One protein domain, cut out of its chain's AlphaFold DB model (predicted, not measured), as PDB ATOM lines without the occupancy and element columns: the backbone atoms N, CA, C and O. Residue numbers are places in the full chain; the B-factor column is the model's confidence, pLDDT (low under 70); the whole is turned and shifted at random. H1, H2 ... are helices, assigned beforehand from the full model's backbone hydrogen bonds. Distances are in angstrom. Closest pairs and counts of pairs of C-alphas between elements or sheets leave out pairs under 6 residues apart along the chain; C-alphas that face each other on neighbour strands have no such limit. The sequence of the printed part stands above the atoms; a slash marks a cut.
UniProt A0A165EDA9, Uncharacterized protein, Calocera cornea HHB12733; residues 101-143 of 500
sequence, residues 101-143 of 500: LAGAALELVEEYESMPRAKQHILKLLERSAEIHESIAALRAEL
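AT A GLANCE: This is residues 101 to 143 of the 500 residues of an uncharacterized protein of Calocera cornea HHB12733 (UniProt A0A165EDA9). One long helix, H2, with a short helix, H1, folded back beside its first part makes a lopsided helical hairpin, and residues 130 to 143 of H2 stick out as a bare arm. The printed part has 43 residues with two named helices, H1 then H2, and no named strand; the class is all helix. The whole is only just extended, close to loose, with a radius of gyration of the C-alphas of 13.9 A, a rod spanning 45 by 15 by 8 A.

HOW THE PARTS SIT: H2, residues 116 to 143, touches H1, residues 101 to 111, with residues 118 to 126 alone. The closest C-alphas are those of Ile 122 and Ala 102, 6.1 A apart. The two form a helical hairpin, running opposite ways at a shallow tilt of 23 degrees. In both helices every O i to N i+4 pair is within hydrogen-bond range.

IN THESE COORDINATES: H2 measures 40.6 A from C-alpha 116 at (32.688, 38.695, -88.230) to C-alpha 143 at (8.673, 6.056, -91.155). H1 measures 15.4 A and begins at C-alpha 101, (15.072, 34.475, -87.300).

THE WHOLE: The C-alphas of Ser 114 and Leu 143, the two farthest apart, are 45.6 A apart. The link from H1 to H2 is tight, and residues 111 to 116 stand free. The printed part has no cut, and no printed residue has a pLDDT under 70.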
ATOM      1  N   LEU A 101      14.446  33.639 -88.326       88.12
ATOM      2  CA  LEU A 101      15.072  34.475 -87.300       88.12
ATOM      3  C   LEU A 101      16.586  34.598 -87.503       88.12
ATOM      4  O   LEU A 101      17.126  35.701 -87.399       88.12
ATOM      5  N   ALA A 102      17.271  33.496 -87.817       90.19
ATOM      6  CA  ALA A 102      18.702  33.501 -88.097       90.19
ATOM      7  C   ALA A 102      19.023  34.274 -89.389       90.19
ATOM      8  O   ALA A 102      19.981  35.042 -89.409       90.19
ATOM      9  N   GLY A 103      18.187  34.166 -90.426       90.88
ATOM     10  CA  GLY A 103      18.307  34.962 -91.650       90.88
ATOM     11  C   GLY A 103      18.134  36.463 -91.402       90.88
ATOM     12  O   GLY A 103      18.953  37.260 -91.854       90.88
ATOM     13  N   ALA A 104      17.132  36.858 -90.608       89.44
ATOM     14  CA  ALA A 104      16.949  38.257 -90.215       89.44
ATOM     15  C   ALA A 104      18.115  38.776 -89.355       89.44
ATOM     16  O   ALA A 104      18.547  39.918 -89.508       89.44
ATOM     17  N   ALA A 105      18.652  37.940 -88.461       90.69
ATOM     18  CA  ALA A 105      19.840  38.275 -87.686       90.69
ATOM     19  C   ALA A 105      21.076  38.445 -88.581       90.69
ATOM     20  O   ALA A 105      21.876  39.341 -88.328       90.69
ATOM     21  N   LEU A 106      21.220  37.629 -89.632       94.00
ATOM     22  CA  LEU A 106      22.305  37.755 -90.603       94.00
ATOM     23  C   LEU A 106      22.206  39.074 -91.378       94.00
ATOM     24  O   LEU A 106      23.203  39.778 -91.458       94.00
ATOM     25  N   GLU A 107      21.014  39.444 -91.867       93.19
ATOM     26  CA  GLU A 107      20.788  40.731 -92.555       93.19
ATOM     27  C   GLU A 107      21.147  41.914 -91.644       93.19
ATOM     28  O   GLU A 107      21.833  42.842 -92.068       93.19
ATOM     29  N   LEU A 108      20.753  41.854 -90.364       88.75
ATOM     30  CA  LEU A 108      21.140  42.867 -89.383       88.75
ATOM     31  C   LEU A 108      22.658  42.900 -89.194       88.75
ATOM     32  O   LEU A 108      23.248  43.970 -89.247       88.75
ATOM     33  N   VAL A 109      23.308  41.753 -88.990       93.19
ATOM     34  CA  VAL A 109      24.765  41.693 -88.798       93.19
ATOM     35  C   VAL A 109      25.527  42.167 -90.037       93.19
ATOM     36  O   VAL A 109      26.582  42.763 -89.879       93.19
ATOM     37  N   GLU A 110      25.013  41.963 -91.248       90.75
ATOM     38  CA  GLU A 110      25.618  42.505 -92.471       90.75
ATOM     39  C   GLU A 110      25.437  44.024 -92.606       90.75
ATOM     40  O   GLU A 110      26.321  44.690 -93.137       90.75
ATOM     41  N   GLU A 111      24.344  44.588 -92.078       91.50
ATOM     42  CA  GLU A 111      24.149  46.044 -91.991       91.50
ATOM     43  C   GLU A 111      25.111  46.700 -90.976       91.50
ATOM     44  O   GLU A 111      25.467  47.872 -91.118       91.50
ATOM     45  N   TYR A 112      25.572  45.946 -89.972       85.19
ATOM     46  CA  TYR A 112      26.622  46.361 -89.039       85.19
ATOM     47  C   TYR A 112      27.989  45.832 -89.515       85.19
ATOM     48  O   TYR A 112      28.413  44.761 -89.094       85.19
ATOM     49  N   GLU A 113      28.702  46.602 -90.346       77.75
ATOM     50  CA  GLU A 113      29.976  46.268 -91.039       77.75
ATOM     51  C   GLU A 113      31.121  45.616 -90.209       77.75
ATOM     52  O   GLU A 113      32.149  45.257 -90.777       77.75
ATOM     53  N   SER A 114      30.997  45.401 -88.893       72.81
ATOM     54  CA  SER A 114      32.111  45.033 -88.006       72.81
ATOM     55  C   SER A 114      31.869  43.850 -87.051       72.81
ATOM     56  O   SER A 114      32.413  43.845 -85.944       72.81
ATOM     57  N   MET A 115      31.076  42.833 -87.412       90.56
ATOM     58  CA  MET A 115      30.856  41.669 -86.523       90.56
ATOM     59  C   MET A 115      31.106  40.293 -87.180       90.56
ATOM     60  O   MET A 115      30.186  39.473 -87.277       90.56
ATOM     61  N   PRO A 116      32.358  39.964 -87.567       92.19
ATOM     62  CA  PRO A 116      32.688  38.695 -88.230       92.19
ATOM     63  C   PRO A 116      32.385  37.462 -87.363       92.19
ATOM     64  O   PRO A 116      31.884  36.459 -87.866       92.19
ATOM     65  N   ARG A 117      32.603  37.548 -86.042       91.88
ATOM     66  CA  ARG A 117      32.312  36.450 -85.104       91.88
ATOM     67  C   ARG A 117      30.812  36.168 -84.989       91.88
ATOM     68  O   ARG A 117      30.405  35.009 -84.981       91.88
ATOM     69  N   ALA A 118      29.988  37.217 -84.935       92.25
ATOM     70  CA  ALA A 118      28.533  37.067 -84.904       92.25
ATOM     71  C   ALA A 118      28.019  36.480 -86.225       92.25
ATOM     72  O   ALA A 118      27.210  35.557 -86.205       92.25
ATOM     73  N   LYS A 119      28.558  36.950 -87.360       95.44
ATOM     74  CA  LYS A 119      28.248  36.410 -88.688       95.44
ATOM     75  C   LYS A 119      28.543  34.913 -88.765       95.44
ATOM     76  O   LYS A 119      27.665  34.139 -89.129       95.44
ATOM     77  N   GLN A 120      29.743  34.494 -88.361       96.00
ATOM     78  CA  GLN A 120      30.129  33.081 -88.357       96.00
ATOM     79  C   GLN A 120      29.213  32.238 -87.459       96.00
ATOM     80  O   GLN A 120      28.819  31.141 -87.842       96.00
ATOM     81  N   HIS A 121      28.839  32.750 -86.285       95.19
ATOM     82  CA  HIS A 121      27.930  32.046 -85.382       95.19
ATOM     83  C   HIS A 121      26.524  31.873 -85.979       95.19
ATOM     84  O   HIS A 121      25.939  30.797 -85.877       95.19
ATOM     85  N   ILE A 122      25.985  32.904 -86.636       94.88
ATOM     86  CA  ILE A 122      24.678  32.830 -87.302       94.88
ATOM     87  C   ILE A 122      24.713  31.840 -88.472       94.88
ATOM     88  O   ILE A 122      23.781  31.059 -88.634       94.88
ATOM     89  N   LEU A 123      25.804  31.815 -89.244       95.25
ATOM     90  CA  LEU A 123      25.986  30.835 -90.319       95.25
ATOM     91  C   LEU A 123      26.016  29.396 -89.784       95.25
ATOM     92  O   LEU A 123      25.318  28.547 -90.325       95.25
ATOM     93  N   LYS A 124      26.724  29.140 -88.674       96.25
ATOM     94  CA  LYS A 124      26.718  27.824 -88.004       96.25
ATOM     95  C   LYS A 124      25.319  27.411 -87.532       96.25
ATOM     96  O   LYS A 124      24.960  26.241 -87.609       96.25
ATOM     97  N   LEU A 125      24.517  28.358 -87.036       94.12
ATOM     98  CA  LEU A 125      23.129  28.082 -86.649       94.12
ATOM     99  C   LEU A 125      22.257  27.714 -87.856       94.12
ATOM    100  O   LEU A 125      21.446  26.797 -87.749       94.12
ATOM    101  N   LEU A 126      22.437  28.398 -88.990       95.19
ATOM    102  CA  LEU A 126      21.730  28.082 -90.234       95.19
ATOM    103  C   LEU A 126      22.118  26.697 -90.771       95.19
ATOM    104  O   LEU A 126      21.235  25.914 -91.109       95.19
ATOM    105  N   GLU A 127      23.407  26.364 -90.781       96.38
ATOM    106  CA  GLU A 127      23.907  25.038 -91.172       96.38
ATOM    107  C   GLU A 127      23.300  23.928 -90.302       96.38
ATOM    108  O   GLU A 127      22.632  23.031 -90.813       96.38
ATOM    109  N   ARG A 128      23.386  24.068 -88.973       95.62
ATOM    110  CA  ARG A 128      22.793  23.109 -88.031       95.62
ATOM    111  C   ARG A 128      21.280  22.971 -88.198       95.62
ATOM    112  O   ARG A 128      20.728  21.887 -88.025       95.62
ATOM    113  N   SER A 129      20.580  24.066 -88.500       94.12
ATOM    114  CA  SER A 129      19.141  24.001 -88.760       94.12
ATOM    115  C   SER A 129      18.833  23.181 -90.016       94.12
ATOM    116  O   SER A 129      17.928  22.347 -89.984       94.12
ATOM    117  N   ALA A 130      19.631  23.326 -91.081       93.94
ATOM    118  CA  ALA A 130      19.484  22.549 -92.309       93.94
ATOM    119  C   ALA A 130      19.737  21.048 -92.076       93.94
ATOM    120  O   ALA A 130      18.932  20.231 -92.517       93.94
ATOM    121  N   GLU A 131      20.771  20.692 -91.307       96.31
ATOM    122  CA  GLU A 131      21.050  19.304 -90.902       96.31
ATOM    123  C   GLU A 131      19.876  18.680 -90.131       96.31
ATOM    124  O   GLU A 131      19.491  17.535 -90.371       96.31
ATOM    125  N   ILE A 132      19.263  19.439 -89.214       94.00
ATOM    126  CA  ILE A 132      18.093  18.977 -88.456       94.00
ATOM    127  C   ILE A 132      16.901  18.747 -89.393       94.00
ATOM    128  O   ILE A 132      16.203  17.741 -89.250       94.00
ATOM    129  N   HIS A 133      16.659  19.634 -90.363       92.38
ATOM    130  CA  HIS A 133      15.586  19.446 -91.348       92.38
ATOM    131  C   HIS A 133      15.823  18.232 -92.242       92.38
ATOM    132  O   HIS A 133      14.881  17.479 -92.491       92.38
ATOM    133  N   GLU A 134      17.060  18.002 -92.681       96.62
ATOM    134  CA  GLU A 134      17.433  16.810 -93.444       96.62
ATOM    135  C   GLU A 134      17.253  15.535 -92.612       96.62
ATOM    136  O   GLU A 134      16.633  14.580 -93.077       96.62
ATOM    137  N   SER A 135      17.679  15.544 -91.345       97.25
ATOM    138  CA  SER A 135      17.469  14.436 -90.408       97.25
ATOM    139  C   SER A 135      15.980  14.139 -90.192       97.25
ATOM    140  O   SER A 135      15.555  12.985 -90.260       97.25
ATOM    141  N   ILE A 136      15.149  15.170 -90.004       92.81
ATOM    142  CA  ILE A 136      13.693  15.013 -89.881       92.81
ATOM    143  C   ILE A 136      13.095  14.467 -91.184       92.81
ATOM    144  O   ILE A 136      12.197  13.624 -91.133       92.81
ATOM    145  N   ALA A 137      13.556  14.933 -92.345       95.94
ATOM    146  CA  ALA A 137      13.101  14.436 -93.639       95.94
ATOM    147  C   ALA A 137      13.484  12.962 -93.847       95.94
ATOM    148  O   ALA A 137      12.636  12.177 -94.272       95.94
ATOM    149  N   ALA A 138      14.703  12.571 -93.472       97.31
ATOM    150  CA  ALA A 138      15.174  11.191 -93.515       97.31
ATOM    151  C   ALA A 138      14.348  10.282 -92.591       97.31
ATOM    152  O   ALA A 138      13.839   9.261 -93.046       97.31
ATOM    153  N   LEU A 139      14.107  10.691 -91.339       96.69
ATOM    154  CA  LEU A 139      13.262   9.947 -90.394       96.69
ATOM    155  C   LEU A 139      11.810   9.837 -90.873       96.69
ATOM    156  O   LEU A 139      11.155   8.818 -90.666       96.69
ATOM    157  N   ARG A 140      11.279  10.876 -91.527       94.56
ATOM    158  CA  ARG A 140       9.945  10.817 -92.138       94.56
ATOM    159  C   ARG A 140       9.904   9.840 -93.305       94.56
ATOM    160  O   ARG A 140       8.940   9.090 -93.397       94.56
ATOM    161  N   ALA A 141      10.928   9.826 -94.157       95.88
ATOM    162  CA  ALA A 141      11.041   8.868 -95.250       95.88
ATOM    163  C   ALA A 141      11.190   7.429 -94.728       95.88
ATOM    164  O   ALA A 141      10.563   6.521 -95.266       95.88
ATOM    165  N   GLU A 142      11.944   7.225 -93.645       96.12
ATOM    166  CA  GLU A 142      12.072   5.932 -92.967       96.12
ATOM    167  C   GLU A 142      10.726   5.475 -92.390       96.12
ATOM    168  O   GLU A 142      10.269   4.378 -92.705       96.12
ATOM    169  N   LEU A 143      10.018   6.344 -91.660       91.62
ATOM    170  CA  LEU A 143       8.673   6.056 -91.155       91.62
ATOM    171  C   LEU A 143       7.662   5.804 -92.278       91.62
ATOM    172  O   LEU A 143       6.750   5.000 -92.109       91.62
TER     173      LEU A 143